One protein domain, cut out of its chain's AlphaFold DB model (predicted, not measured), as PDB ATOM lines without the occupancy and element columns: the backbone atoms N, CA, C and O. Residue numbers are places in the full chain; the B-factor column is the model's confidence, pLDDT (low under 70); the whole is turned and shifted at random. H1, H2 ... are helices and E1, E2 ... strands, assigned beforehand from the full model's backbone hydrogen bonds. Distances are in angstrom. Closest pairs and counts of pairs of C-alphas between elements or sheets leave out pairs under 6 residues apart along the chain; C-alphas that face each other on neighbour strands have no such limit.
ATOM      1  N   GLU A  90      10.810  36.299  58.413       67.44
ATOM      2  CA  GLU A  90      10.525  34.860  58.276       67.44
ATOM      3  C   GLU A  90       9.430  34.387  59.262       67.44
ATOM      4  O   GLU A  90       8.740  33.404  59.014       67.44
ATOM      5  N   ASP A  91       9.225  35.121  60.359       68.25
ATOM      6  CA  ASP A  91       8.288  34.820  61.441       68.25
ATOM      7  C   ASP A  91       7.020  35.692  61.473       68.25
ATOM      8  O   ASP A  91       6.180  35.505  62.360       68.25
ATOM      9  N   SER A  92       6.855  36.665  60.566       74.81
ATOM     10  CA  SER A  92       5.710  37.574  60.634       74.81
ATOM     11  C   SER A  92       5.019  37.805  59.302       74.81
ATOM     12  O   SER A  92       5.619  38.054  58.262       74.81
ATOM     13  N   THR A  93       3.696  37.838  59.386       73.62
ATOM     14  CA  THR A  93       2.802  38.152  58.271       73.62
ATOM     15  C   THR A  93       2.609  39.651  58.077       73.62
ATOM     16  O   THR A  93       1.771  40.076  57.283       73.62
ATOM     17  N   GLU A  94       3.334  40.467  58.843       83.88
ATOM     18  CA  GLU A  94       3.282  41.913  58.763       83.88
ATOM     19  C   GLU A  94       4.412  42.441  57.889       83.88
ATOM     20  O   GLU A  94       5.592  42.189  58.138       83.88
ATOM     21  N   PHE A  95       4.047  43.284  56.929       85.06
ATOM     22  CA  PHE A  95       5.008  44.070  56.173       85.06
ATOM     23  C   PHE A  95       5.857  44.931  57.106       85.06
ATOM     24  O   PHE A  95       5.341  45.665  57.959       85.06
ATOM     25  N   LYS A  96       7.170  44.896  56.902       90.38
ATOM     26  CA  LYS A  96       8.118  45.740  57.618       90.38
ATOM     27  C   LYS A  96       8.669  46.833  56.690       90.38
ATOM     28  O   LYS A  96       8.878  46.595  55.498       90.38
ATOM     29  N   PRO A  97       8.919  48.051  57.209       93.12
ATOM     30  CA  PRO A  97       9.451  49.146  56.400       93.12
ATOM     31  C   PRO A  97      10.830  48.831  55.801       93.12
ATOM     32  O   PRO A  97      11.748  48.462  56.543       93.12
ATOM     33  N   ASN A  98      10.996  49.062  54.493       94.25
ATOM     34  CA  ASN A  98      12.298  49.117  53.820       94.25
ATOM     35  C   ASN A  98      12.498  50.468  53.108       94.25
ATOM     36  O   ASN A  98      12.670  51.483  53.793       94.25
ATOM     37  N   LEU A  99      12.430  50.520  51.772       96.88
ATOM     38  CA  LEU A  99      12.449  51.769  51.004       96.88
ATOM     39  C   LEU A  99      11.178  52.603  51.185       96.88
ATOM     40  O   LEU A  99      11.206  53.809  50.936       96.88
ATOM     41  N   ALA A 100      10.087  52.000  51.653       96.94
ATOM     42  CA  ALA A 100       8.934  52.693  52.206       96.94
ATOM     43  C   ALA A 100       9.038  52.785  53.737       96.94
ATOM     44  O   ALA A 100       9.542  51.887  54.410       96.94
ATOM     45  N   THR A 101       8.540  53.885  54.295       96.81
ATOM     46  CA  THR A 101       8.521  54.158  55.743       96.81
ATOM     47  C   THR A 101       7.138  53.991  56.359       96.81
ATOM     48  O   THR A 101       7.034  53.678  57.543       96.81
ATOM     49  N   SER A 102       6.086  54.169  55.562       96.62
ATOM     50  CA  SER A 102       4.699  53.938  55.951       96.62
ATOM     51  C   SER A 102       3.830  53.712  54.716       96.62
ATOM     52  O   SER A 102       4.197  54.081  53.594       96.62
ATOM     53  N   TRP A 103       2.670  53.098  54.934       95.94
ATOM     54  CA  TRP A 103       1.654  52.896  53.914       95.94
ATOM     55  C   TRP A 103       0.255  52.962  54.525       95.94
ATOM     56  O   TRP A 103       0.065  52.696  55.713       95.94
ATOM     57  N   ALA A 104      -0.729  53.329  53.708       95.31
ATOM     58  CA  ALA A 104      -2.132  53.352  54.097       95.31
ATOM     59  C   ALA A 104      -2.994  52.757  52.984       95.31
ATOM     60  O   ALA A 104      -2.953  53.233  51.848       95.31
ATOM     61  N   PHE A 105      -3.774  51.738  53.339       94.12
ATOM     62  CA  PHE A 105      -4.698  51.062  52.436       94.12
ATOM     63  C   PHE A 105      -6.023  51.817  52.339       94.12
ATOM     64  O   PHE A 105      -6.605  52.223  53.346       94.12
ATOM     65  N   GLU A 106      -6.523  51.950  51.118       95.56
ATOM     66  CA  GLU A 106      -7.917  52.246  50.816       95.56
ATOM     67  C   GLU A 106      -8.553  50.959  50.290       95.56
ATOM     68  O   GLU A 106      -8.071  50.389  49.310       95.56
ATOM     69  N   TYR A 107      -9.624  50.498  50.931       94.81
ATOM     70  CA  TYR A 107     -10.325  49.275  50.542       94.81
ATOM     71  C   TYR A 107     -11.561  49.589  49.696       94.81
ATOM     72  O   TYR A 107     -12.208  50.625  49.868       94.81
ATOM     73  N   TRP A 108     -11.906  48.665  48.805       94.94
ATOM     74  CA  TRP A 108     -13.226  48.609  48.194       94.94
ATOM     75  C   TRP A 108     -14.289  48.336  49.273       94.94
ATOM     76  O   TRP A 108     -14.011  47.630  50.248       94.94
ATOM     77  N   PRO A 109     -15.506  48.892  49.141       95.56
ATOM     78  CA  PRO A 109     -16.599  48.567  50.052       95.56
ATOM     79  C   PRO A 109     -17.000  47.092  49.924       95.56
ATOM     80  O   PRO A 109     -16.925  46.511  48.843       95.56
ATOM     81  N   GLU A 110     -17.470  46.494  51.022       96.06
ATOM     82  CA  GLU A 110     -18.080  45.164  50.968       96.06
ATOM     83  C   GLU A 110     -19.407  45.236  50.210       96.06
ATOM     84  O   GLU A 110     -20.349  45.908  50.637       96.06
ATOM     85  N   GLU A 111     -19.486  44.543  49.078       96.62
ATOM     86  CA  GLU A 111     -20.619  44.624  48.160       96.62
ATOM     87  C   GLU A 111     -20.964  43.246  47.602       96.62
ATOM     88  O   GLU A 111     -20.089  42.410  47.370       96.62
ATOM     89  N   THR A 112     -22.256  43.011  47.380       97.06
ATOM     90  CA  THR A 112     -22.763  41.772  46.790       97.06
ATOM     91  C   THR A 112     -22.477  41.736  45.289       97.06
ATOM     92  O   THR A 112     -22.846  42.664  44.569       97.06
ATOM     93  N   ASN A 113     -21.859  40.656  44.820       96.75
ATOM     94  CA  ASN A 113     -21.611  40.403  43.403       96.75
ATOM     95  C   ASN A 113     -22.795  39.701  42.707       96.75
ATOM     96  O   ASN A 113     -23.827  39.415  43.325       96.75
ATOM     97  N   ALA A 114     -22.654  39.399  41.412       96.06
ATOM     98  CA  ALA A 114     -23.723  38.794  40.612       96.06
ATOM     99  C   ALA A 114     -24.118  37.379  41.081       96.06
ATOM    100  O   ALA A 114     -25.252  36.951  40.862       96.06
ATOM    101  N   LEU A 115     -23.224  36.683  41.784       95.06
ATOM    102  CA  LEU A 115     -23.468  35.363  42.367       95.06
ATOM    103  C   LEU A 115     -24.178  35.410  43.733       95.06
ATOM    104  O   LEU A 115     -24.415  34.369  44.350       95.06
ATOM    105  N   GLY A 116     -24.544  36.600  44.218       96.44
ATOM    106  CA  GLY A 116     -25.390  36.768  45.400       96.44
ATOM    107  C   GLY A 116     -24.640  36.726  46.730       96.44
ATOM    108  O   GLY A 116     -25.239  36.433  47.767       96.44
ATOM    109  N   TRP A 117     -23.338  37.006  46.730       96.25
ATOM    110  CA  TRP A 117     -22.535  37.065  47.947       96.25
ATOM    111  C   TRP A 117     -21.558  38.235  47.970       96.25
ATOM    112  O   TRP A 117     -21.242  38.801  46.932       96.25
ATOM    113  N   ASN A 118     -21.106  38.618  49.168       96.12
ATOM    114  CA  ASN A 118     -20.270  39.803  49.340       96.12
ATOM    115  C   ASN A 118     -18.801  39.522  49.043       96.12
ATOM    116  O   ASN A 118     -18.218  38.624  49.660       96.12
ATOM    117  N   ASN A 119     -18.201  40.347  48.190       96.00
ATOM    118  CA  ASN A 119     -16.755  40.482  48.150       96.00
ATOM    119  C   ASN A 119     -16.302  41.260  49.397       96.00
ATOM    120  O   ASN A 119     -16.969  42.206  49.819       96.00
ATOM    121  N   THR A 120     -15.175  40.879  49.998       94.75
ATOM    122  CA  THR A 120     -14.638  41.523  51.211       94.75
ATOM    123  C   THR A 120     -13.125  41.715  51.119       94.75
ATOM    124  O   THR A 120     -12.438  40.937  50.464       94.75
ATOM    125  N   GLY A 121     -12.594  42.758  51.766       90.12
ATOM    126  CA  GLY A 121     -11.147  42.968  51.921       90.12
ATOM    127  C   GLY A 121     -10.365  43.379  50.669       90.12
ATOM    128  O   GLY A 121      -9.142  43.425  50.733       90.12
ATOM    129  N   GLY A 122     -11.024  43.687  49.549       92.25
ATOM    130  CA  GLY A 122     -10.343  44.087  48.317       92.25
ATOM    131  C   GLY A 122      -9.677  45.451  48.448       92.25
ATOM    132  O   GLY A 122     -10.279  46.394  48.962       92.25
ATOM    133  N   ILE A 123      -8.450  45.579  47.957       92.56
ATOM    134  CA  ILE A 123      -7.693  46.831  48.026       92.56
ATOM    135  C   ILE A 123      -7.913  47.653  46.762       92.56
ATOM    136  O   ILE A 123      -7.761  47.176  45.642       92.56
ATOM    137  N   LYS A 124      -8.284  48.916  46.965       94.94
ATOM    138  CA  LYS A 124      -8.517  49.905  45.914       94.94
ATOM    139  C   LYS A 124      -7.256  50.690  45.606       94.94
ATOM    140  O   LYS A 124      -6.892  50.860  44.442       94.94
ATOM    141  N   SER A 125      -6.604  51.202  46.645       95.56
ATOM    142  CA  SER A 125      -5.364  51.951  46.490       95.56
ATOM    143  C   SER A 125      -4.479  51.870  47.729       95.56
ATOM    144  O   SER A 125      -4.938  51.523  48.819       95.56
ATOM    145  N   ILE A 126      -3.196  52.189  47.560       96.50
ATOM    146  CA  ILE A 126      -2.224  52.271  48.652       96.50
ATOM    147  C   ILE A 126      -1.451  53.571  48.524       96.50
ATOM    148  O   ILE A 126      -0.787  53.800  47.515       96.50
ATOM    149  N   ASN A 127      -1.502  54.409  49.559       97.50
ATOM    150  CA  ASN A 127      -0.582  55.537  49.697       97.50
ATOM    151  C   ASN A 127       0.714  55.023  50.322       97.50
ATOM    152  O   ASN A 127       0.654  54.464  51.411       97.50
ATOM    153  N   ILE A 128       1.861  55.238  49.682       97.88
ATOM    154  CA  ILE A 128       3.171  54.754  50.137       97.88
ATOM    155  C   ILE A 128       4.116  55.946  50.292       97.88
ATOM    156  O   ILE A 128       4.372  56.668  49.325       97.88
ATOM    157  N   THR A 129       4.664  56.130  51.494       98.56
ATOM    158  CA  THR A 129       5.662  57.170  51.781       98.56
ATOM    159  C   THR A 129       7.068  56.585  51.714       98.56
ATOM    160  O   THR A 129       7.424  55.684  52.476       98.56
ATOM    161  N   LEU A 130       7.888  57.124  50.817       98.50
ATOM    162  CA  LEU A 130       9.236  56.652  50.519       98.50
ATOM    163  C   LEU A 130      10.273  57.231  51.487       98.50
ATOM    164  O   LEU A 130      10.173  58.371  51.944       98.50
ATOM    165  N   ARG A 131      11.308  56.443  51.770       98.00
ATOM    166  CA  ARG A 131      12.417  56.806  52.648       98.00
ATOM    167  C   ARG A 131      13.247  57.938  52.047       98.00
ATOM    168  O   ARG A 131      13.678  57.875  50.900       98.00
ATOM    169  N   TYR A 132      13.502  58.953  52.866       97.75
ATOM    170  CA  TYR A 132      14.369  60.076  52.529       97.75
ATOM    171  C   TYR A 132      15.853  59.710  52.671       97.75
ATOM    172  O   TYR A 132      16.228  58.984  53.591       97.75
ATOM    173  N   GLY A 133      16.702  60.277  51.812       96.62
ATOM    174  CA  GLY A 133      18.161  60.169  51.911       96.62
ATOM    175  C   GLY A 133      18.742  58.867  51.356       96.62
ATOM    176  O   GLY A 133      19.892  58.549  51.639       96.62
ATOM    177  N   VAL A 134      17.962  58.114  50.578       98.25
ATOM    178  CA  VAL A 134      18.422  56.899  49.895       98.25
ATOM    179  C   VAL A 134      18.977  57.255  48.514       98.25
ATOM    180  O   VAL A 134      18.398  58.072  47.789       98.25
ATOM    181  N   THR A 135      20.085  56.610  48.150       98.12
ATOM    182  CA  THR A 135      20.707  56.683  46.823       98.12
ATOM    183  C   THR A 135      20.997  55.279  46.308       98.12
ATOM    184  O   THR A 135      21.197  54.355  47.098       98.12
ATOM    185  N   PHE A 136      21.009  55.126  44.989       98.25
ATOM    186  CA  PHE A 136      21.486  53.919  44.330       98.25
ATOM    187  C   PHE A 136      23.015  53.825  44.392       98.25
ATOM    188  O   PHE A 136      23.706  54.821  44.621       98.25
ATOM    189  N   HIS A 137      23.566  52.643  44.113       97.06
ATOM    190  CA  HIS A 137      25.016  52.406  44.060       97.06
ATOM    191  C   HIS A 137      25.747  53.306  43.049       97.06
ATOM    192  O   HIS A 137      26.928  53.593  43.224       97.06
ATOM    193  N   ASP A 138      25.050  53.809  42.023       96.75
ATOM    194  CA  ASP A 138      25.573  54.763  41.031       96.75
ATOM    195  C   ASP A 138      25.470  56.249  41.458       96.75
ATOM    196  O   ASP A 138      25.717  57.161  40.651       96.75
ATOM    197  N   GLY A 139      25.062  56.487  42.709       97.00
ATOM    198  CA  GLY A 139      24.872  57.797  43.327       97.00
ATOM    199  C   GLY A 139      23.610  58.547  42.893       97.00
ATOM    200  O   GLY A 139      23.446  59.702  43.283       97.00
ATOM    201  N   SER A 140      22.738  57.955  42.069       98.06
ATOM    202  CA  SER A 140      21.453  58.571  41.720       98.06
ATOM    203  C   SER A 140      20.455  58.498  42.877       98.06
ATOM    204  O   SER A 140      20.516  57.606  43.721       98.06
ATOM    205  N   ASP A 141      19.546  59.469  42.953       98.06
ATOM    206  CA  ASP A 141      18.594  59.551  44.059       98.06
ATOM    207  C   ASP A 141      17.443  58.537  43.905       98.06
ATOM    208  O   ASP A 141      16.873  58.376  42.823       98.06
ATOM    209  N   TRP A 142      17.043  57.911  45.015       98.25
ATOM    210  CA  TRP A 142      15.794  57.150  45.113       98.25
ATOM    211  C   TRP A 142      14.622  58.090  45.410       98.25
ATOM    212  O   TRP A 142      14.599  58.711  46.470       98.25
ATOM    213  N   ASN A 143      13.640  58.200  44.509       98.50
ATOM    214  CA  ASN A 143      12.474  59.074  44.680       98.50
ATOM    215  C   ASN A 143      11.193  58.520  44.037       98.50
ATOM    216  O   ASN A 143      11.202  57.459  43.412       98.50
ATOM    217  N   ALA A 144      10.089  59.259  44.171       98.50
ATOM    218  CA  ALA A 144       8.774  58.869  43.662       98.50
ATOM    219  C   ALA A 144       8.737  58.619  42.145       98.50
ATOM    220  O   ALA A 144       8.037  57.709  41.702       98.50
ATOM    221  N   THR A 145       9.507  59.365  41.342       98.12
ATOM    222  CA  THR A 145       9.629  59.096  39.899       98.12
ATOM    223  C   THR A 145      10.289  57.748  39.630       98.12
ATOM    224  O   THR A 145       9.800  56.995  38.792       98.12
ATOM    225  N   VAL A 146      11.362  57.420  40.352       98.06
ATOM    226  CA  VAL A 146      12.064  56.139  40.182       98.06
ATOM    227  C   VAL A 146      11.217  54.967  40.683       98.06
ATOM    228  O   VAL A 146      11.148  53.943  40.006       98.06
ATOM    229  N   ALA A 147      10.524  55.125  41.814       97.94
ATOM    230  CA  ALA A 147       9.597  54.120  42.334       97.94
ATOM    231  C   ALA A 147       8.468  53.828  41.336       97.94
ATOM    232  O   ALA A 147       8.225  52.676  40.983       97.94
ATOM    233  N   LYS A 148       7.829  54.883  40.813       97.75
ATOM    234  CA  LYS A 148       6.799  54.764  39.776       97.75
ATOM    235  C   LYS A 148       7.327  54.065  38.521       97.75
ATOM    236  O   LYS A 148       6.654  53.179  38.008       97.75
ATOM    237  N   TRP A 149       8.507  54.448  38.032       97.88
ATOM    238  CA  TRP A 149       9.082  53.833  36.835       97.88
ATOM    239  C   TRP A 149       9.348  52.337  37.021       97.88
ATOM    240  O   TRP A 149       9.022  51.573  36.122       97.88
ATOM    241  N   ASN A 150       9.879  51.909  38.172       97.31
ATOM    242  CA  ASN A 150      10.114  50.487  38.451       97.31
ATOM    243  C   ASN A 150       8.808  49.675  38.407       97.31
ATOM    244  O   ASN A 150       8.758  48.638  37.746       97.31
ATOM    245  N   ILE A 151       7.738  50.178  39.035       96.50
ATOM    246  CA  ILE A 151       6.425  49.515  39.027       96.50
ATOM    247  C   ILE A 151       5.839  49.494  37.608       96.50
ATOM    248  O   ILE A 151       5.425  48.447  37.122       96.50
ATOM    249  N   ASP A 152       5.848  50.629  36.901       97.25
ATOM    250  CA  ASP A 152       5.322  50.702  35.535       97.25
ATOM    251  C   ASP A 152       6.082  49.767  34.585       97.25
ATOM    252  O   ASP A 152       5.464  49.018  33.830       97.25
ATOM    253  N   ARG A 153       7.422  49.781  34.640       95.25
ATOM    254  CA  ARG A 153       8.312  48.901  33.869       95.25
ATOM    255  C   ARG A 153       7.881  47.444  33.993       95.25
ATOM    256  O   ARG A 153       7.814  46.741  32.986       95.25
ATOM    257  N   TYR A 154       7.560  47.009  35.207       93.38
ATOM    258  CA  TYR A 154       7.160  45.639  35.482       93.38
ATOM    259  C   TYR A 154       5.920  45.223  34.662       93.38
ATOM    260  O   TYR A 154       5.925  44.180  34.006       93.38
ATOM    261  N   TYR A 155       4.898  46.083  34.586       93.88
ATOM    262  CA  TYR A 155       3.691  45.853  33.774       93.88
ATOM    263  C   TYR A 155       3.929  46.008  32.271       93.88
ATOM    264  O   TYR A 155       3.334  45.289  31.467       93.88
ATOM    265  N   LEU A 156       4.816  46.919  31.864       94.31
ATOM    266  CA  LEU A 156       5.185  47.068  30.456       94.31
ATOM    267  C   LEU A 156       5.869  45.809  29.906       94.31
ATOM    268  O   LEU A 156       5.626  45.445  28.751       94.31
ATOM    269  N   ILE A 157       6.700  45.153  30.720       91.31
ATOM    270  CA  ILE A 157       7.405  43.918  30.361       91.31
ATOM    271  C   ILE A 157       6.451  42.726  30.403       91.31
ATOM    272  O   ILE A 157       6.291  42.064  29.381       91.31
ATOM    273  N   THR A 158       5.790  42.484  31.538       88.12
ATOM    274  CA  THR A 158       4.945  41.288  31.737       88.12
ATOM    275  C   THR A 158       3.711  41.256  30.833       88.12
ATOM    276  O   THR A 158       3.235  40.185  30.464       88.12
ATOM    277  N   GLY A 159       3.207  42.426  30.428       87.69
ATOM    278  CA  GLY A 159       2.126  42.555  29.447       87.69
ATOM    279  C   GLY A 159       2.602  42.624  27.995       87.69
ATOM    280  O   GLY A 159       1.784  42.807  27.096       87.69
ATOM    281  N   ASN A 160       3.918  42.552  27.749       87.31
ATOM    282  CA  ASN A 160       4.535  42.755  26.437       87.31
ATOM    283  C   ASN A 160       4.022  44.019  25.709       87.31
ATOM    284  O   ASN A 160       3.813  44.046  24.495       87.31
ATOM    285  N   LEU A 161       3.813  45.109  26.453       89.06
ATOM    286  CA  LEU A 161       3.110  46.297  25.952       89.06
ATOM    287  C   LEU A 161       3.961  47.155  25.013       89.06
ATOM    288  O   LEU A 161       3.450  48.059  24.365       89.06
ATOM    289  N   THR A 162       5.256  46.869  24.908       88.56
ATOM    290  CA  THR A 162       6.166  47.532  23.962       88.56
ATOM    291  C   THR A 162       6.538  46.648  22.768       88.56
ATOM    292  O   THR A 162       7.260  47.097  21.878       88.56
ATOM    293  N   GLY A 163       6.066  45.394  22.739       84.12
ATOM    294  CA  GLY A 163       6.483  44.375  21.771       84.12
ATOM    295  C   GLY A 163       7.866  43.765  22.047       84.12
ATOM    296  O   GLY A 163       8.359  42.998  21.222       84.12
ATOM    297  N   LYS A 164       8.508  44.125  23.168       85.19
ATOM    298  CA  LYS A 164       9.821  43.618  23.619       85.19
ATOM    299  C   LYS A 164       9.781  42.971  25.011       85.19
ATOM    300  O   LYS A 164      10.833  42.688  25.578       85.19
ATOM    301  N   GLY A 165       8.591  42.823  25.586       83.75
ATOM    302  CA  GLY A 165       8.420  42.267  26.921       83.75
ATOM    303  C   GLY A 165       8.463  40.740  26.934       83.75
ATOM    304  O   GLY A 165       8.778  40.098  25.933       83.75
ATOM    305  N   ASP A 166       8.119  40.168  28.080       80.12
ATOM    306  CA  ASP A 166       8.117  38.731  28.334       80.12
ATOM    307  C   ASP A 166       6.768  38.337  28.927       80.12
ATOM    308  O   ASP A 166       6.286  38.963  29.866       80.12
ATOM    309  N   MET A 167       6.142  37.306  28.373       76.88
ATOM    310  CA  MET A 167       4.773  36.935  28.727       76.88
ATOM    311  C   MET A 167       4.702  35.741  29.670       76.88
ATOM    312  O   MET A 167       3.596  35.307  29.987       76.88
ATOM    313  N   ARG A 168       5.843  35.205  30.131       75.12
ATOM    314  CA  ARG A 168       5.878  34.068  31.067       75.12
ATOM    315  C   ARG A 168       4.989  34.307  32.289       75.12
ATOM    316  O   ARG A 168       4.304  33.392  32.729       75.12
ATOM    317  N   ASN A 169       4.931  35.553  32.759       76.00
ATOM    318  CA  ASN A 169       4.142  35.959  33.924       76.00
ATOM    319  C   ASN A 169       2.850  36.722  33.569       76.00
ATOM    320  O   ASN A 169       2.187  37.259  34.457       76.00
ATOM    321  N   MET A 170       2.461  36.787  32.288       82.06
ATOM    322  CA  MET A 170       1.312  37.589  31.844       82.06
ATOM    323  C   MET A 170       0.014  37.163  32.532       82.06
ATOM    324  O   MET A 170      -0.734  38.018  32.983       82.06
ATOM    325  N   GLY A 171      -0.252  35.858  32.649       76.62
ATOM    326  CA  GLY A 171      -1.493  35.366  33.260       76.62
ATOM    327  C   GLY A 171      -1.684  35.820  34.709       76.62
ATOM    328  O   GLY A 171      -2.812  36.069  35.118       76.62
ATOM    329  N   TYR A 172      -0.582  35.986  35.447       79.81
ATOM    330  CA  TYR A 172      -0.600  36.454  36.829       79.81
ATOM    331  C   TYR A 172      -0.807  37.973  36.912       79.81
ATOM    332  O   TYR A 172      -1.706  38.438  37.605       79.81
ATOM    333  N   TYR A 173      -0.031  38.767  36.164       85.88
ATOM    334  CA  TYR A 173      -0.099  40.237  36.244       85.88
ATOM    335  C   TYR A 173      -1.228  40.867  35.415       85.88
ATOM    336  O   TYR A 173      -1.606  42.016  35.665       85.88
ATOM    337  N   PHE A 174      -1.771  40.120  34.455       87.31
ATOM    338  CA  PHE A 174      -2.861  40.502  33.562       87.31
ATOM    339  C   PHE A 174      -3.937  39.400  33.522       87.31
ATOM    340  O   PHE A 174      -4.058  38.690  32.511       87.31
ATOM    341  N   PRO A 175      -4.709  39.222  34.611       85.19
ATOM    342  CA  PRO A 175      -5.801  38.256  34.650       85.19
ATOM    343  C   PRO A 175      -6.870  38.551  33.594       85.19
ATOM    344  O   PRO A 175      -7.042  39.685  33.134       85.19
ATOM    345  N   GLU A 176      -7.597  37.503  33.220       83.06
ATOM    346  CA  GLU A 176      -8.713  37.575  32.277       83.06
ATOM    347  C   GLU A 176      -9.939  38.228  32.921       83.06
ATOM    348  O   GLU A 176     -10.291  37.964  34.075       83.06
ATOM    349  N   VAL A 177     -10.613  39.078  32.151       86.56
ATOM    350  CA  VAL A 177     -11.847  39.750  32.557       86.56
ATOM    351  C   VAL A 177     -12.957  38.725  32.736       86.56
ATOM    352  O   VAL A 177     -13.603  38.726  33.786       86.56
ATOM    353  N   ALA A 178     -13.114  37.802  31.781       83.19
ATOM    354  CA  ALA A 178     -14.117  36.741  31.836       83.19
ATOM    355  C   ALA A 178     -14.096  35.950  33.158       83.19
ATOM    356  O   ALA A 178     -15.153  35.722  33.744       83.19
ATOM    357  N   LYS A 179     -12.904  35.633  33.686       81.56
ATOM    358  CA  LYS A 179     -12.729  34.895  34.953       81.56
ATOM    359  C   LYS A 179     -13.191  35.650  36.194       81.56
ATOM    360  O   LYS A 179     -13.327  35.056  37.252       81.56
ATOM    361  N   THR A 180     -13.384  36.965  36.101       88.12
ATOM    362  CA  THR A 180     -13.768  37.793  37.254       88.12
ATOM    363  C   THR A 180     -15.074  38.553  37.076       88.12
ATOM    364  O   THR A 180     -15.565  39.149  38.035       88.12
ATOM    365  N   ALA A 181     -15.676  38.492  35.887       90.94
ATOM    366  CA  ALA A 181     -16.860  39.265  35.529       90.94
ATOM    367  C   ALA A 181     -18.060  39.004  36.455       90.94
ATOM    368  O   ALA A 181     -18.771  39.935  36.834       90.94
ATOM    369  N   GLU A 182     -18.267  37.756  36.878       93.06
ATOM    370  CA  GLU A 182     -19.348  37.387  37.802       93.06
ATOM    371  C   GLU A 182     -19.131  37.882  39.243       93.06
ATOM    372  O   GLU A 182     -20.084  37.996  40.023       93.06
ATOM    373  N   PHE A 183     -17.892  38.242  39.585       94.50
ATOM    374  CA  PHE A 183     -17.526  38.793  40.886       94.50
ATOM    375  C   PHE A 183     -17.543  40.321  40.910       94.50
ATOM    376  O   PHE A 183     -17.329  40.900  41.973       94.50
ATOM    377  N   PHE A 184     -17.792  40.997  39.785       95.44
ATOM    378  CA  PHE A 184     -17.856  42.456  39.764       95.44
ATOM    379  C   PHE A 184     -18.946  42.988  40.696       95.44
ATOM    380  O   PHE A 184     -20.024  42.407  40.859       95.44
ATOM    381  N   THR A 185     -18.651  44.135  41.296       95.62
ATOM    382  CA  THR A 185     -19.550  44.874  42.180       95.62
ATOM    383  C   THR A 185     -19.799  46.275  41.609       95.62
ATOM    384  O   THR A 185     -19.128  46.688  40.658       95.62
ATOM    385  N   PRO A 186     -20.762  47.047  42.144       95.44
ATOM    386  CA  PRO A 186     -20.968  48.429  41.714       95.44
ATOM    387  C   PRO A 186     -19.711  49.304  41.810       95.44
ATOM    388  O   PRO A 186     -19.499  50.154  40.944       95.44
ATOM    389  N   SER A 187     -18.886  49.101  42.841       95.19
ATOM    390  CA  SER A 187     -17.662  49.877  43.060       95.19
ATOM    391  C   SER A 187     -16.434  49.300  42.353       95.19
ATOM    392  O   SER A 187     -15.540  50.064  41.997       95.19
ATOM    393  N   TRP A 188     -16.384  47.985  42.124       94.81
ATOM    394  CA  TRP A 188     -15.268  47.299  41.476       94.81
ATOM    395  C   TRP A 188     -15.739  46.573  40.212       94.81
ATOM    396  O   TRP A 188     -16.341  45.501  40.276       94.81
ATOM    397  N   ASN A 189     -15.490  47.181  39.051       93.69
ATOM    398  CA  ASN A 189     -15.978  46.689  37.767       93.69
ATOM    399  C   ASN A 189     -14.958  46.963  36.654       93.69
ATOM    400  O   ASN A 189     -14.715  48.119  36.303       93.69
ATOM    401  N   ASN A 190     -14.413  45.892  36.076       91.88
ATOM    402  CA  ASN A 190     -13.406  45.957  35.013       91.88
ATOM    403  C   ASN A 190     -13.987  45.676  33.616       91.88
ATOM    404  O   ASN A 190     -13.239  45.383  32.688       91.88
ATOM    405  N   SER A 191     -15.306  45.793  33.428       89.88
ATOM    406  CA  SER A 191     -15.966  45.578  32.125       89.88
ATOM    407  C   SER A 191     -15.493  46.520  31.012       89.88
ATOM    408  O   SER A 191     -15.723  46.246  29.841       89.88
ATOM    409  N   GLU A 192     -14.783  47.609  31.328       87.00
ATOM    410  CA  GLU A 192     -14.142  48.440  30.301       87.00
ATOM    411  C   GLU A 192     -13.066  47.675  29.503       87.00
ATOM    412  O   GLU A 192     -12.846  47.965  28.317       87.00
ATOM    413  N   PHE A 193     -12.455  46.672  30.142       85.50
ATOM    414  CA  PHE A 193     -11.489  45.746  29.557       85.50
ATOM    415  C   PHE A 193     -12.150  44.518  28.918       85.50
ATOM    416  O   PHE A 193     -11.470  43.821  28.169       85.50
ATOM    417  N   ASP A 194     -13.444  44.279  29.174       83.94
ATOM    418  CA  ASP A 194     -14.207  43.178  28.574       83.94
ATOM    419  C   ASP A 194     -14.372  43.440  27.073       83.94
ATOM    420  O   ASP A 194     -14.898  44.486  26.659       83.94
ATOM    421  N   LYS A 195     -13.898  42.510  26.243       76.00
ATOM    422  CA  LYS A 195     -14.041  42.574  24.775       76.00
ATOM    423  C   LYS A 195     -14.657  41.274  24.250       76.00
ATOM    424  O   LYS A 195     -14.022  40.562  23.463       76.00
ATOM    425  N   PRO A 196     -15.908  40.960  24.634       64.56
ATOM    426  CA  PRO A 196     -16.515  39.684  24.312       64.56
ATOM    427  C   PRO A 196     -16.884  39.658  22.823       64.56
ATOM    428  O   PRO A 196     -17.526  40.574  22.307       64.56
ATOM    429  N   GLY A 197     -16.492  38.597  22.113       55.75
ATOM    430  CA  GLY A 197     -16.909  38.375  20.721       55.75
ATOM    431  C   GLY A 197     -15.871  38.663  19.633       55.75
ATOM    432  O   GLY A 197     -16.231  38.648  18.455       55.75
ATOM    433  N   LEU A 198     -14.589  38.829  19.971       56.28
ATOM    434  CA  LEU A 198     -13.486  38.698  19.005       56.28
ATOM    435  C   LEU A 198     -13.259  37.215  18.649       56.28
ATOM    436  O   LEU A 198     -12.210  36.631  18.896       56.28
ATOM    437  N   ILE A 199     -14.285  36.578  18.084       49.97
ATOM    438  CA  ILE A 199     -14.190  35.235  17.518       49.97
ATOM    439  C   ILE A 199     -13.408  35.386  16.208       49.97
ATOM    440  O   ILE A 199     -13.794  36.168  15.336       49.97
ATOM    441  N   SER A 200     -12.278  34.691  16.083       47.75
ATOM    442  CA  SER A 200     -11.471  34.666  14.856       47.75
ATOM    443  C   SER A 200     -12.352  34.442  13.603       47.75
ATOM    444  O   SER A 200     -13.241  33.588  13.662       47.75
ATOM    445  N   PRO A 201     -12.155  35.162  12.472       46.06
ATOM    446  CA  PRO A 201     -11.043  36.043  12.124       46.06
ATOM    447  C   PRO A 201     -11.528  37.475  11.811       46.06
ATOM    448  O   PRO A 201     -11.579  37.889  10.652       46.06
ATOM    449  N   ALA A 202     -11.895  38.261  12.823       54.69
ATOM    450  CA  ALA A 202     -11.913  39.716  12.671       54.69
ATOM    451  C   ALA A 202     -10.550  40.259  13.116       54.69
ATOM    452  O   ALA A 202     -10.086  39.913  14.196       54.69
ATOM    453  N   ILE A 203      -9.901  41.079  12.284       58.81
ATOM    454  CA  ILE A 203      -8.688  41.830  12.650       58.81
ATOM    455  C   ILE A 203      -9.089  42.754  13.814       58.81
ATOM    456  O   ILE A 203      -9.837  43.702  13.556       58.81
ATOM    457  N   PRO A 204      -8.666  42.500  15.068       59.00
ATOM    458  CA  PRO A 204      -9.068  43.336  16.192       59.00
ATOM    459  C   PRO A 204      -8.479  44.734  16.012       59.00
ATOM    460  O   PRO A 204      -7.363  44.883  15.497       59.00
ATOM    461  N   ASN A 205      -9.217  45.768  16.410       66.50
ATOM    462  CA  ASN A 205      -8.700  47.129  16.392       66.50
ATOM    463  C   ASN A 205      -7.536  47.207  17.401       66.50
ATOM    464  O   ASN A 205      -7.652  46.645  18.487       66.50
ATOM    465  N   PRO A 206      -6.417  47.896  17.109       65.38
ATOM    466  CA  PRO A 206      -5.402  48.221  18.115       65.38
ATOM    467  C   PRO A 206      -5.961  48.774  19.441       65.38
ATOM    468  O   PRO A 206      -5.318  48.644  20.481       65.38
ATOM    469  N   ASP A 207      -7.157  49.369  19.425       70.06
ATOM    470  CA  ASP A 207      -7.854  49.822  20.629       70.06
ATOM    471  C   ASP A 207      -8.502  48.724  21.486       70.06
ATOM    472  O   ASP A 207      -8.801  48.996  22.648       70.06
ATOM    473  N   ASP A 208      -8.663  47.508  20.962       68.81
ATOM    474  CA  ASP A 208      -9.254  46.362  21.666       68.81
ATOM    475  C   ASP A 208      -8.246  45.621  22.564       68.81
ATOM    476  O   ASP A 208      -8.632  44.766  23.358       68.81
ATOM    477  N   TYR A 209      -6.953  45.943  22.458       72.69
ATOM    478  CA  TYR A 209      -5.896  45.292  23.230       72.69
ATOM    479  C   TYR A 209      -5.707  45.929  24.599       72.69
ATOM    480  O   TYR A 209      -5.855  47.142  24.782       72.69
ATOM    481  N   THR A 210      -5.307  45.093  25.554       77.06
ATOM    482  CA  THR A 210      -4.963  45.519  26.901       77.06
ATOM    483  C   THR A 210      -3.874  46.590  26.862       77.06
ATOM    484  O   THR A 210      -2.914  46.543  26.087       77.06
ATOM    485  N   ALA A 211      -4.055  47.585  27.719       88.56
ATOM    486  CA  ALA A 211      -3.213  48.756  27.820       88.56
ATOM    487  C   ALA A 211      -2.851  48.993  29.285       88.56
ATOM    488  O   ALA A 211      -3.609  48.634  30.186       88.56
ATOM    489  N   TYR A 212      -1.721  49.653  29.519       94.38
ATOM    490  CA  TYR A 212      -1.327  50.103  30.851       94.38
ATOM    491  C   TYR A 212      -1.164  51.620  30.863       94.38
ATOM    492  O   TYR A 212      -0.585  52.207  29.941       94.38
ATOM    493  N   TYR A 213      -1.712  52.265  31.892       96.19
ATOM    494  CA  TYR A 213      -1.710  53.715  32.011       96.19
ATOM    495  C   TYR A 213      -0.512  54.184  32.840       96.19
ATOM    496  O   TYR A 213      -0.482  54.050  34.059       96.19
ATOM    497  N   ILE A 214       0.469  54.797  32.178       97.06
ATOM    498  CA  ILE A 214       1.659  55.367  32.829       97.06
ATOM    499  C   ILE A 214       1.450  56.823  33.279       97.06
ATOM    500  O   ILE A 214       2.320  57.398  33.939       97.06
ATOM    501  N   GLY A 215       0.300  57.428  32.968       95.75
ATOM    502  CA  GLY A 215      -0.021  58.816  33.309       95.75
ATOM    503  C   GLY A 215       0.197  59.798  32.155       95.75
ATOM    504  O   GLY A 215       1.161  59.696  31.397       95.75
ATOM    505  N   ILE A 216      -0.702  60.775  32.018       93.56
ATOM    506  CA  ILE A 216      -0.575  61.862  31.035       93.56
ATOM    507  C   ILE A 216       0.709  62.663  31.287       93.56
ATOM    508  O   ILE A 216       0.966  63.118  32.399       93.56
ATOM    509  N   GLY A 217       1.485  62.882  30.224       91.81
ATOM    510  CA  GLY A 217       2.736  63.643  30.276       91.81
ATOM    511  C   GLY A 217       3.945  62.837  30.757       91.81
ATOM    512  O   GLY A 217       5.065  63.330  30.645       91.81
ATOM    513  N   THR A 218       3.747  61.601  31.225       95.19
ATOM    514  CA  THR A 218       4.839  60.677  31.542       95.19
ATOM    515  C   THR A 218       5.476  60.167  30.251       95.19
ATOM    516  O   THR A 218       4.789  59.709  29.332       95.19
ATOM    517  N   THR A 219       6.802  60.226  30.176       95.00
ATOM    518  CA  THR A 219       7.582  59.694  29.057       95.00
ATOM    519  C   THR A 219       8.711  58.828  29.591       95.00
ATOM    520  O   THR A 219       9.452  59.235  30.483       95.00
ATOM    521  N   TYR A 220       8.848  57.631  29.023       96.56
ATOM    522  CA  TYR A 220       9.984  56.759  29.285       96.56
ATOM    523  C   TYR A 220      10.776  56.524  27.998       96.56
ATOM    524  O   TYR A 220      10.178  56.485  26.916       96.56
ATOM    525  N   PRO A 221      12.110  56.369  28.077       93.00
ATOM    526  CA  PRO A 221      12.912  56.078  26.899       93.00
ATOM    527  C   PRO A 221      12.432  54.816  26.175       93.00
ATOM    528  O   PRO A 221      12.129  53.801  26.799       93.00
ATOM    529  N   GLY A 222      12.323  54.892  24.848       88.38
ATOM    530  CA  GLY A 222      11.906  53.761  24.012       88.38
ATOM    531  C   GLY A 222      10.438  53.333  24.152       88.38
ATOM    532  O   GLY A 222      10.038  52.380  23.484       88.38
ATOM    533  N   VAL A 223       9.630  54.022  24.966       93.44
ATOM    534  CA  VAL A 223       8.210  53.709  25.176       93.44
ATOM    535  C   VAL A 223       7.337  54.762  24.509       93.44
ATOM    536  O   VAL A 223       7.295  55.923  24.917       93.44
ATOM    537  N   ASN A 224       6.582  54.333  23.501       92.12
ATOM    538  CA  ASN A 224       5.562  55.167  22.881       92.12
ATOM    539  C   ASN A 224       4.265  55.058  23.686       92.12
ATOM    540  O   ASN A 224       3.788  53.956  23.945       92.12
ATOM    541  N   ASN A 225       3.685  56.197  24.057       92.94
ATOM    542  CA  ASN A 225       2.371  56.251  24.690       92.94
ATOM    543  C   ASN A 225       1.474  57.275  23.988       92.94
ATOM    544  O   ASN A 225       1.960  58.259  23.429       92.94
ATOM    545  N   ILE A 226       0.164  57.043  24.025       91.06
ATOM    546  CA  ILE A 226      -0.848  57.950  23.476       91.06
ATOM    547  C   ILE A 226      -1.771  58.342  24.624       91.06
ATOM    548  O   ILE A 226      -2.492  57.508  25.169       91.06
ATOM    549  N   GLY A 227      -1.720  59.611  25.032       92.19
ATOM    550  CA  GLY A 227      -2.521  60.105  26.157       92.19
ATOM    551  C   GLY A 227      -2.211  59.407  27.487       92.19
ATOM    552  O   GLY A 227      -3.112  59.255  28.305       92.19
ATOM    553  N   GLY A 228      -0.967  58.957  27.695       94.25
ATOM    554  CA  GLY A 228      -0.546  58.229  28.896       94.25
ATOM    555  C   GLY A 228      -0.785  56.717  28.854       94.25
ATOM    556  O   GLY A 228      -0.389  56.034  29.792       94.25
ATOM    557  N   TRP A 229      -1.391  56.178  27.794       94.06
ATOM    558  CA  TRP A 229      -1.594  54.736  27.624       94.06
ATOM    559  C   TRP A 229      -0.508  54.114  26.754       94.06
ATOM    560  O   TRP A 229      -0.220  54.617  25.664       94.06
ATOM    561  N   VAL A 230       0.054  52.998  27.214       93.12
ATOM    562  CA  VAL A 230       0.963  52.150  26.437       93.12
ATOM    563  C   VAL A 230       0.202  50.913  25.977       93.12
ATOM    564  O   VAL A 230      -0.465  50.260  26.781       93.12
ATOM    565  N   LYS A 231       0.293  50.617  24.679       88.56
ATOM    566  CA  LYS A 231      -0.365  49.488  24.012       88.56
ATOM    567  C   LYS A 231       0.656  48.748  23.157       88.56
ATOM    568  O   LYS A 231       1.517  49.397  22.559       88.56
ATOM    569  N   ASN A 232       0.520  47.426  23.057       81.81
ATOM    570  CA  ASN A 232       1.403  46.610  22.227       81.81
ATOM    571  C   ASN A 232       1.366  47.097  20.757       81.81
ATOM    572  O   ASN A 232       0.289  47.127  20.158       81.81
ATOM    573  N   PRO A 233       2.512  47.480  20.155       72.50
ATOM    574  CA  PRO A 233       2.562  47.987  18.783       72.50
ATOM    575  C   PRO A 233       2.355  46.903  17.714       72.50
ATOM    576  O   PRO A 233       2.045  47.238  16.572       72.50
ATOM    577  N   ASN A 234       2.533  45.622  18.057       69.06
ATOM    578  CA  ASN A 234       2.265  44.481  17.183       69.06
ATOM    579  C   ASN A 234       1.304  43.495  17.869       69.06
ATOM    580  O   ASN A 234       1.727  42.443  18.359       69.06
ATOM    581  N   PRO A 235       0.005  43.823  17.892       57.72
ATOM    582  CA  PRO A 235      -0.979  43.049  18.633       57.72
ATOM    583  C   PRO A 235      -1.119  41.582  18.191       57.72
ATOM    584  O   PRO A 235      -1.619  40.741  18.929       57.72
ATOM    585  N   PHE A 236      -0.676  41.254  16.978       55.19
ATOM    586  CA  PHE A 236      -0.828  39.912  16.433       55.19
ATOM    587  C   PHE A 236       0.218  38.930  16.930       55.19
ATOM    588  O   PHE A 236       0.121  37.779  16.548       55.19
ATOM    589  N   GLY A 237       1.241  39.353  17.686       52.16
ATOM    590  CA  GLY A 237       2.260  38.435  18.214       52.16
ATOM    591  C   GLY A 237       3.123  37.712  17.168       52.16
ATOM    592  O   GLY A 237       4.043  36.985  17.532       52.16
ATOM    593  N   GLY A 238       2.853  37.913  15.876       52.12
ATOM    594  CA  GLY A 238       3.363  37.084  14.788       52.12
ATOM    595  C   GLY A 238       2.339  36.044  14.329       52.12
ATOM    596  O   GLY A 238       1.171  36.077  14.700       52.12
ATOM    597  N   TYR A 239       2.767  35.118  13.481       49.53
ATOM    598  CA  TYR A 239       1.954  33.973  13.079       49.53
ATOM    599  C   TYR A 239       2.682  32.697  13.497       49.53
ATOM    600  O   TYR A 239       3.913  32.659  13.423       49.53
ATOM    601  N   ASP A 240       1.952  31.691  13.980       51.03
ATOM    602  CA  ASP A 240       2.546  30.398  14.313       51.03
ATOM    603  C   ASP A 240       3.036  29.727  13.022       51.03
ATOM    604  O   ASP A 240       2.857  30.237  11.910       51.03
ATOM    605  N   PHE A 241       3.662  28.558  13.149       36.16
ATOM    606  CA  PHE A 241       4.139  27.811  11.983       36.16
ATOM    607  C   PHE A 241       3.012  27.464  10.984       36.16
ATOM    608  O   PHE A 241       3.288  27.179   9.819       36.16
ATOM    609  N   TRP A 242       1.749  27.530  11.411       37.53
ATOM    610  CA  TRP A 242       0.560  27.237  10.615       37.53
ATOM    611  C   TRP A 242      -0.097  28.480  10.008       37.53
ATOM    612  O   TRP A 242      -1.083  28.354   9.283       37.53
ATOM    613  N   GLY A 243       0.450  29.677  10.243       41.75
ATOM    614  CA  GLY A 243      -0.136  30.917   9.746       41.75
ATOM    615  C   GLY A 243      -1.346  31.393  10.556       41.75
ATOM    616  O   GLY A 243      -2.067  32.272  10.083       41.75
ATOM    617  N   ASN A 244      -1.575  30.854  11.759       47.88
ATOM    618  CA  ASN A 244      -2.549  31.400  12.702       47.88
ATOM    619  C   ASN A 244      -1.916  32.574  13.437       47.88
ATOM    620  O   ASN A 244      -0.747  32.501  13.810       47.88
ATOM    621  N   SER A 245      -2.656  33.667  13.638       47.16
ATOM    622  CA  SER A 245      -2.167  34.766  14.474       47.16
ATOM    623  C   SER A 245      -1.826  34.199  15.838       47.16
ATOM    624  O   SER A 245      -2.695  33.600  16.479       47.16
ATOM    625  N   ILE A 246      -0.583  34.364  16.282       51.31
ATOM    626  CA  ILE A 246      -0.260  33.928  17.624       51.31
ATOM    627  C   ILE A 246      -0.797  34.987  18.563       51.31
ATOM    628  O   ILE A 246      -0.260  36.085  18.636       51.31
ATOM    629  N   HIS A 247      -1.907  34.682  19.226       50.66
ATOM    630  CA  HIS A 247      -2.621  35.595  20.115       50.66
ATOM    631  C   HIS A 247      -1.794  35.906  21.379       50.66
ATOM    632  O   HIS A 247      -2.121  35.478  22.479       50.66
ATOM    633  N   TYR A 248      -0.687  36.622  21.208       50.66
ATOM    634  CA  TYR A 248       0.276  36.964  22.247       50.66
ATOM    635  C   TYR A 248       0.081  38.381  22.786       50.66
ATOM    636  O   TYR A 248       0.709  38.742  23.773       50.66
ATOM    637  N   ALA A 249      -0.769  39.213  22.179       54.12
ATOM    638  CA  ALA A 249      -1.181  40.441  22.842       54.12
ATOM    639  C   ALA A 249      -2.434  40.171  23.688       54.12
ATOM    640  O   ALA A 249      -3.409  39.625  23.162       54.12
ATOM    641  N   PRO A 250      -2.420  40.551  24.976       60.84
ATOM    642  CA  PRO A 250      -3.552  40.366  25.866       60.84
ATOM    643  C   PRO A 250      -4.778  41.105  25.305       60.84
ATOM    644  O   PRO A 250      -4.752  42.319  25.112       60.84
ATOM    645  N   TYR A 251      -5.830  40.359  24.980       69.25
ATOM    646  CA  TYR A 251      -7.193  40.868  24.845       69.25
ATOM    647  C   TYR A 251      -7.984  40.346  26.041       69.25
ATOM    648  O   TYR A 251      -7.591  39.343  26.639       69.25
ATOM    649  N   ASP A 252      -9.065  41.035  26.401       77.38
ATOM    650  CA  ASP A 252      -9.927  40.629  27.515       77.38
ATOM    651  C   ASP A 252      -9.183  40.452  28.852       77.38
ATOM    652  O   ASP A 252      -9.473  39.570  29.655       77.38
ATOM    653  N   ARG A 253      -8.156  41.275  29.090       86.31
ATOM    654  CA  ARG A 253      -7.327  41.240  30.302       86.31
ATOM    655  C   ARG A 253      -7.117  42.639  30.855       86.31
ATOM    656  O   ARG A 253      -7.051  43.610  30.096       86.31
ATOM    657  N   TYR A 254      -6.932  42.733  32.166       90.00
ATOM    658  CA  TYR A 254      -6.637  43.988  32.860       90.00
ATOM    659  C   TYR A 254      -5.372  43.855  33.714       90.00
ATOM    660  O   TYR A 254      -5.144  42.794  34.282       90.00
ATOM    661  N   PRO A 255      -4.539  44.902  33.839       92.12
ATOM    662  CA  PRO A 255      -3.375  44.854  34.721       92.12
ATOM    663  C   PRO A 255      -3.817  44.860  36.191       92.12
ATOM    664  O   PRO A 255      -4.683  45.663  36.545       92.12
ATOM    665  N   LEU A 256      -3.223  44.023  37.057       91.75
ATOM    666  CA  LEU A 256      -3.545  43.989  38.498       91.75
ATOM    667  C   LEU A 256      -3.409  45.376  39.161       91.75
ATOM    668  O   LEU A 256      -4.332  45.820  39.851       91.75
ATOM    669  N   ILE A 257      -2.290  46.075  38.925       94.19
ATOM    670  CA  ILE A 257      -2.122  47.499  39.233       94.19
ATOM    671  C   ILE A 257      -2.652  48.290  38.043       94.19
ATOM    672  O   ILE A 257      -2.208  48.124  36.914       94.19
ATOM    673  N   ARG A 258      -3.607  49.182  38.291       93.62
ATOM    674  CA  ARG A 258      -4.201  50.040  37.267       93.62
ATOM    675  C   ARG A 258      -3.215  51.093  36.778       93.62
ATOM    676  O   ARG A 258      -3.098  51.310  35.575       93.62
ATOM    677  N   TYR A 259      -2.591  51.791  37.725       96.12
ATOM    678  CA  TYR A 259      -1.558  52.802  37.496       96.12
ATOM    679  C   TYR A 259      -0.940  53.263  38.818       96.12
ATOM    680  O   TYR A 259      -1.515  53.095  39.899       96.12
ATOM    681  N   VAL A 260       0.208  53.929  38.708       97.62
ATOM    682  CA  VAL A 260       0.872  54.613  39.823       97.62
ATOM    683  C   VAL A 260       0.801  56.128  39.640       97.62
ATOM    684  O   VAL A 260       1.187  56.661  38.595       97.62
ATOM    685  N   GLU A 261       0.337  56.816  40.678       98.06
ATOM    686  CA  GLU A 261       0.240  58.268  40.803       98.06
ATOM    687  C   GLU A 261       1.349  58.793  41.724       98.06
ATOM    688  O   GLU A 261       1.593  58.250  42.800       98.06
ATOM    689  N   ILE A 262       2.017  59.876  41.333       98.44
ATOM    690  CA  ILE A 262       2.962  60.574  42.209       98.44
ATOM    691  C   ILE A 262       2.190  61.654  42.968       98.44
ATOM    692  O   ILE A 262       1.703  62.602  42.354       98.44
ATOM    693  N   LEU A 263       2.103  61.522  44.292       98.31
ATOM    694  CA  LEU A 263       1.466  62.518  45.161       98.31
ATOM    695  C   LEU A 263       2.449  63.623  45.557       98.31
ATOM    696  O   LEU A 263       2.089  64.795  45.624       98.31
ATOM    697  N   GLU A 264       3.704  63.248  45.798       98.44
ATOM    698  CA  GLU A 264       4.782  64.171  46.135       98.44
ATOM    699  C   GLU A 264       6.097  63.653  45.554       98.44
ATOM    700  O   GLU A 264       6.513  62.532  45.850       98.44
ATOM    701  N   ASN A 265       6.770  64.485  44.756       97.75
ATOM    702  CA  ASN A 265       8.092  64.182  44.222       97.75
ATOM    703  C   ASN A 265       9.133  65.124  44.817       97.75
ATOM    704  O   ASN A 265       9.083  66.335  44.597       97.75
ATOM    705  N   ILE A 266      10.096  64.563  45.533       97.50
ATOM    706  CA  ILE A 266      11.239  65.291  46.086       97.50
ATOM    707  C   ILE A 266      12.529  64.626  45.615       97.50
ATOM    708  O   ILE A 266      12.497  63.547  45.033       97.50
ATOM    709  N   LYS A 267      13.677  65.272  45.852       95.94
ATOM    710  CA  LYS A 267      14.973  64.789  45.355       95.94
ATOM    711  C   LYS A 267      15.228  63.321  45.725       95.94
ATOM    712  O   LYS A 267      15.517  62.534  44.834       95.94
ATOM    713  N   SER A 268      15.071  62.984  47.005       96.50
ATOM    714  CA  SER A 268      15.119  61.619  47.536       96.50
ATOM    715  C   SER A 268      13.918  61.399  48.462       96.50
ATOM    716  O   SER A 268      13.652  62.254  49.306       96.50
ATOM    717  N   GLY A 269      13.185  60.299  48.298       97.31
ATOM    718  CA  GLY A 269      11.910  60.020  48.967       97.31
ATOM    719  C   GLY A 269      10.681  60.514  48.187       97.31
ATOM    720  O   GLY A 269      10.659  60.507  46.954       97.31
ATOM    721  N   GLY A 270       9.642  60.931  48.911       98.44
ATOM    722  CA  GLY A 270       8.363  61.389  48.355       98.44
ATOM    723  C   GLY A 270       7.217  60.433  48.672       98.44
ATOM    724  O   GLY A 270       7.351  59.553  49.519       98.44
ATOM    725  N   THR A 271       6.085  60.606  47.995       98.62
ATOM    726  CA  THR A 271       4.891  59.780  48.211       98.62
ATOM    727  C   THR A 271       4.277  59.385  46.873       98.62
ATOM    728  O   THR A 271       4.065  60.235  46.002       98.62
ATOM    729  N   ILE A 272       3.956  58.101  46.723       98.50
ATOM    730  CA  ILE A 272       3.205  57.566  45.582       98.50
ATOM    731  C   ILE A 272       1.871  56.987  46.049       98.50
ATOM    732  O   ILE A 272       1.721  56.593  47.205       98.50
ATOM    733  N   ARG A 273       0.904  56.920  45.137       98.06
ATOM    734  CA  ARG A 273      -0.322  56.145  45.291       98.06
ATOM    735  C   ARG A 273      -0.392  55.084  44.204       98.06
ATOM    736  O   ARG A 273      -0.323  55.404  43.021       98.06
ATOM    737  N   VAL A 274      -0.555  53.833  44.608       97.06
ATOM    738  CA  VAL A 274      -0.740  52.691  43.706       97.06
ATOM    739  C   VAL A 274      -2.225  52.369  43.653       97.06
ATOM    740  O   VAL A 274      -2.832  52.159  44.699       97.06
ATOM    741  N   HIS A 275      -2.819  52.363  42.461       95.94
ATOM    742  CA  HIS A 275      -4.236  52.052  42.249       95.94
ATOM    743  C   HIS A 275      -4.377  50.636  41.694       95.94
ATOM    744  O   HIS A 275      -3.643  50.281  40.775       95.94
ATOM    745  N   TYR A 276      -5.327  49.848  42.192       94.62
ATOM    746  CA  TYR A 276      -5.533  48.451  41.790       94.62
ATOM    747  C   TYR A 276      -6.785  48.279  40.920       94.62
ATOM    748  O   TYR A 276      -7.810  48.917  41.160       94.62
ATOM    749  N   ASN A 277      -6.706  47.386  39.929       92.12
ATOM    750  CA  ASN A 277      -7.875  46.815  39.247       92.12
ATOM    751  C   ASN A 277      -8.243  45.439  39.802       92.12
ATOM    752  O   ASN A 277      -9.311  44.942  39.482       92.12
ATOM    753  N   SER A 278      -7.385  44.786  40.583       86.25
ATOM    754  CA  SER A 278      -7.695  43.478  41.163       86.25
ATOM    755  C   SER A 278      -8.364  43.601  42.525       86.25
ATOM    756  O   SER A 278      -8.077  44.529  43.285       86.25
ATOM    757  N   TRP A 279      -9.200  42.621  42.865       87.00
ATOM    758  CA  TRP A 279      -9.624  42.384  44.238       87.00
ATOM    759  C   TRP A 279      -8.476  41.706  45.000       87.00
ATOM    760  O   TRP A 279      -8.546  40.536  45.346       87.00
ATOM    761  N   ASN A 280      -7.371  42.431  45.195       74.38
ATOM    762  CA  ASN A 280      -6.180  41.950  45.893       74.38
ATOM    763  C   ASN A 280      -6.384  42.100  47.414       74.38
ATOM    764  O   ASN A 280      -6.418  43.236  47.893       74.38
ATOM    765  N   PRO A 281      -6.513  41.008  48.189       63.69
ATOM    766  CA  PRO A 281      -6.725  41.084  49.634       63.69
ATOM    767  C   PRO A 281      -5.432  41.242  50.454       63.69
ATOM    768  O   PRO A 281      -5.518  41.454  51.662       63.69
ATOM    769  N   TYR A 282      -4.247  41.104  49.842       69.88
ATOM    770  CA  TYR A 282      -2.945  41.138  50.534       69.88
ATOM    771  C   TYR A 282      -2.137  42.415  50.267       69.88
ATOM    772  O   TYR A 282      -1.138  42.694  50.929       69.88
ATOM    773  N   GLY A 283      -2.588  43.232  49.318       66.06
ATOM    774  CA  GLY A 283      -2.200  44.627  49.149       66.06
ATOM    775  C   GLY A 283      -0.862  44.873  48.491       66.06
ATOM    776  O   GLY A 283      -0.769  45.794  47.702       66.06
ATOM    777  N   MET A 284       0.152  44.059  48.753       75.75
ATOM    778  CA  MET A 284       1.490  44.283  48.192       75.75
ATOM    779  C   MET A 284       1.835  43.333  47.040       75.75
ATOM    780  O   MET A 284       2.905  43.450  46.450       75.75
ATOM    781  N   GLU A 285       0.912  42.442  46.668       74.81
ATOM    782  CA  GLU A 285       0.988  41.692  45.409       74.81
ATOM    783  C   GLU A 285       0.834  42.616  44.184       74.81
ATOM    784  O   GLU A 285       0.413  43.777  44.287       74.81
ATOM    785  N   GLY A 286       1.152  42.087  43.001       76.25
ATOM    786  CA  GLY A 286       1.196  42.858  41.756       76.25
ATOM    787  C   GLY A 286       2.543  43.545  41.515       76.25
ATOM    788  O   GLY A 286       2.612  44.519  40.773       76.25
ATOM    789  N   GLY A 287       3.619  43.055  42.136       79.88
ATOM    790  CA  GLY A 287       4.981  43.513  41.873       79.88
ATOM    791  C   GLY A 287       5.459  44.672  42.754       79.88
ATOM    792  O   GLY A 287       6.496  45.260  42.451       79.88
ATOM    793  N   LEU A 288       4.758  45.030  43.841       89.19
ATOM    794  CA  LEU A 288       5.275  46.013  44.816       89.19
ATOM    795  C   LEU A 288       6.367  45.439  45.734       89.19
ATOM    796  O   LEU A 288       7.125  46.193  46.348       89.19
ATOM    797  N   ASP A 289       6.437  44.118  45.818       83.19
ATOM    798  CA  ASP A 289       7.483  43.324  46.457       83.19
ATOM    799  C   ASP A 289       8.757  43.208  45.602       83.19
ATOM    800  O   ASP A 289       9.784  42.735  46.089       83.19
ATOM    801  N   THR A 290       8.733  43.696  44.359       86.19
ATOM    802  CA  THR A 290       9.895  43.635  43.468       86.19
ATOM    803  C   THR A 290      11.000  44.609  43.905       86.19
ATOM    804  O   THR A 290      10.711  45.743  44.313       86.19
ATOM    805  N   PRO A 291      12.280  44.199  43.836       91.25
ATOM    806  CA  PRO A 291      13.385  45.079  44.169       91.25
ATOM    807  C   PRO A 291      13.527  46.238  43.184       91.25
ATOM    808  O   PRO A 291      13.324  46.101  41.977       91.25
ATOM    809  N   MET A 292      13.939  47.386  43.709       95.12
ATOM    810  CA  MET A 292      14.050  48.628  42.955       95.12
ATOM    811  C   MET A 292      15.429  48.754  42.305       95.12
ATOM    812  O   MET A 292      16.458  48.626  42.973       95.12
ATOM    813  N   ILE A 293      15.451  49.066  41.006       95.81
ATOM    814  CA  ILE A 293      16.678  49.254  40.217       95.81
ATOM    815  C   ILE A 293      16.865  50.711  39.772       95.81
ATOM    816  O   ILE A 293      15.909  51.493  39.689       95.81
ATOM    817  N   SER A 294      18.118  51.090  39.491       96.81
ATOM    818  CA  SER A 294      18.469  52.459  39.087       96.81
ATOM    819  C   SER A 294      17.843  52.838  37.744       96.81
ATOM    820  O   SER A 294      18.227  52.343  36.682       96.81
TER     821      SER A 294
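AT A GLANCE: This is residues 90 to 294 of the 902 residues of the protein "SBP_bac_5 domain-containing protein" of marine sediment metagenome (UniProt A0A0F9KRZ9). Little regular structure: helix H1 packs over the E7 and E6 part of one face of a twisted antiparallel sheet, E2 E3 E7 E6, and long loops make most of the rest. The 205 printed residues include two named helices and seven named strands, E1 E2 E3 H1 H2 E4 E5 E6 E7, class mixed, holding 60 residues. The whole is compact, radius of gyration of the C-alphas 18.3 A, spanning 55 by 45 by 35 A.

IN THESE COORDINATES: E1 is residues 95 to 97, from C-alpha 95 at (5.008, 44.070, 56.173); E2 100 to 107; E3 123 to 130; H1 144 to 158, 21.6 A; H2 170 to 173; E4 211 to 213; E5 229 to 231; E6 257 to 265, 20.2 A; E7 270 to 276, ending with C-alpha 276 at (-5.533, 48.451, 41.790).

HOW THE PARTS SIT: E1 pairs with no named strand. Within hydrogen-bond range are N 104 and O 127, 2.9 A, in hairpin E2 and E3; N 126 and O 274, 2.9 A, between E3 and E7; N 261 and O 273, 2.8 A, in hairpin E6 and E7; N 212 and O 230, 3.1 A, in hairpin E4 and E5. H1 is on the four-stranded sheet, two layers, helix over one face, at a height of 9.7 A; its closest C-alphas to E6 are Ala 144 and Asn 265, 5.4 A. In H1 10 of 11 O i to N i+4 pairs are within range; H2 is too short for one. H2 only just touches H1, through residues 155 to 158 alone, with 3 pairs of C-alphas within 8 A, closest Thr 158 and Met 170, 5.2 A.

THE WHOLE: The printed part has no cut. Links E1 to E2 and E6 to E7 are tight, the other six long. Confidence is under 70 in 35 residues, among them 196 to 206 and 234 to 251.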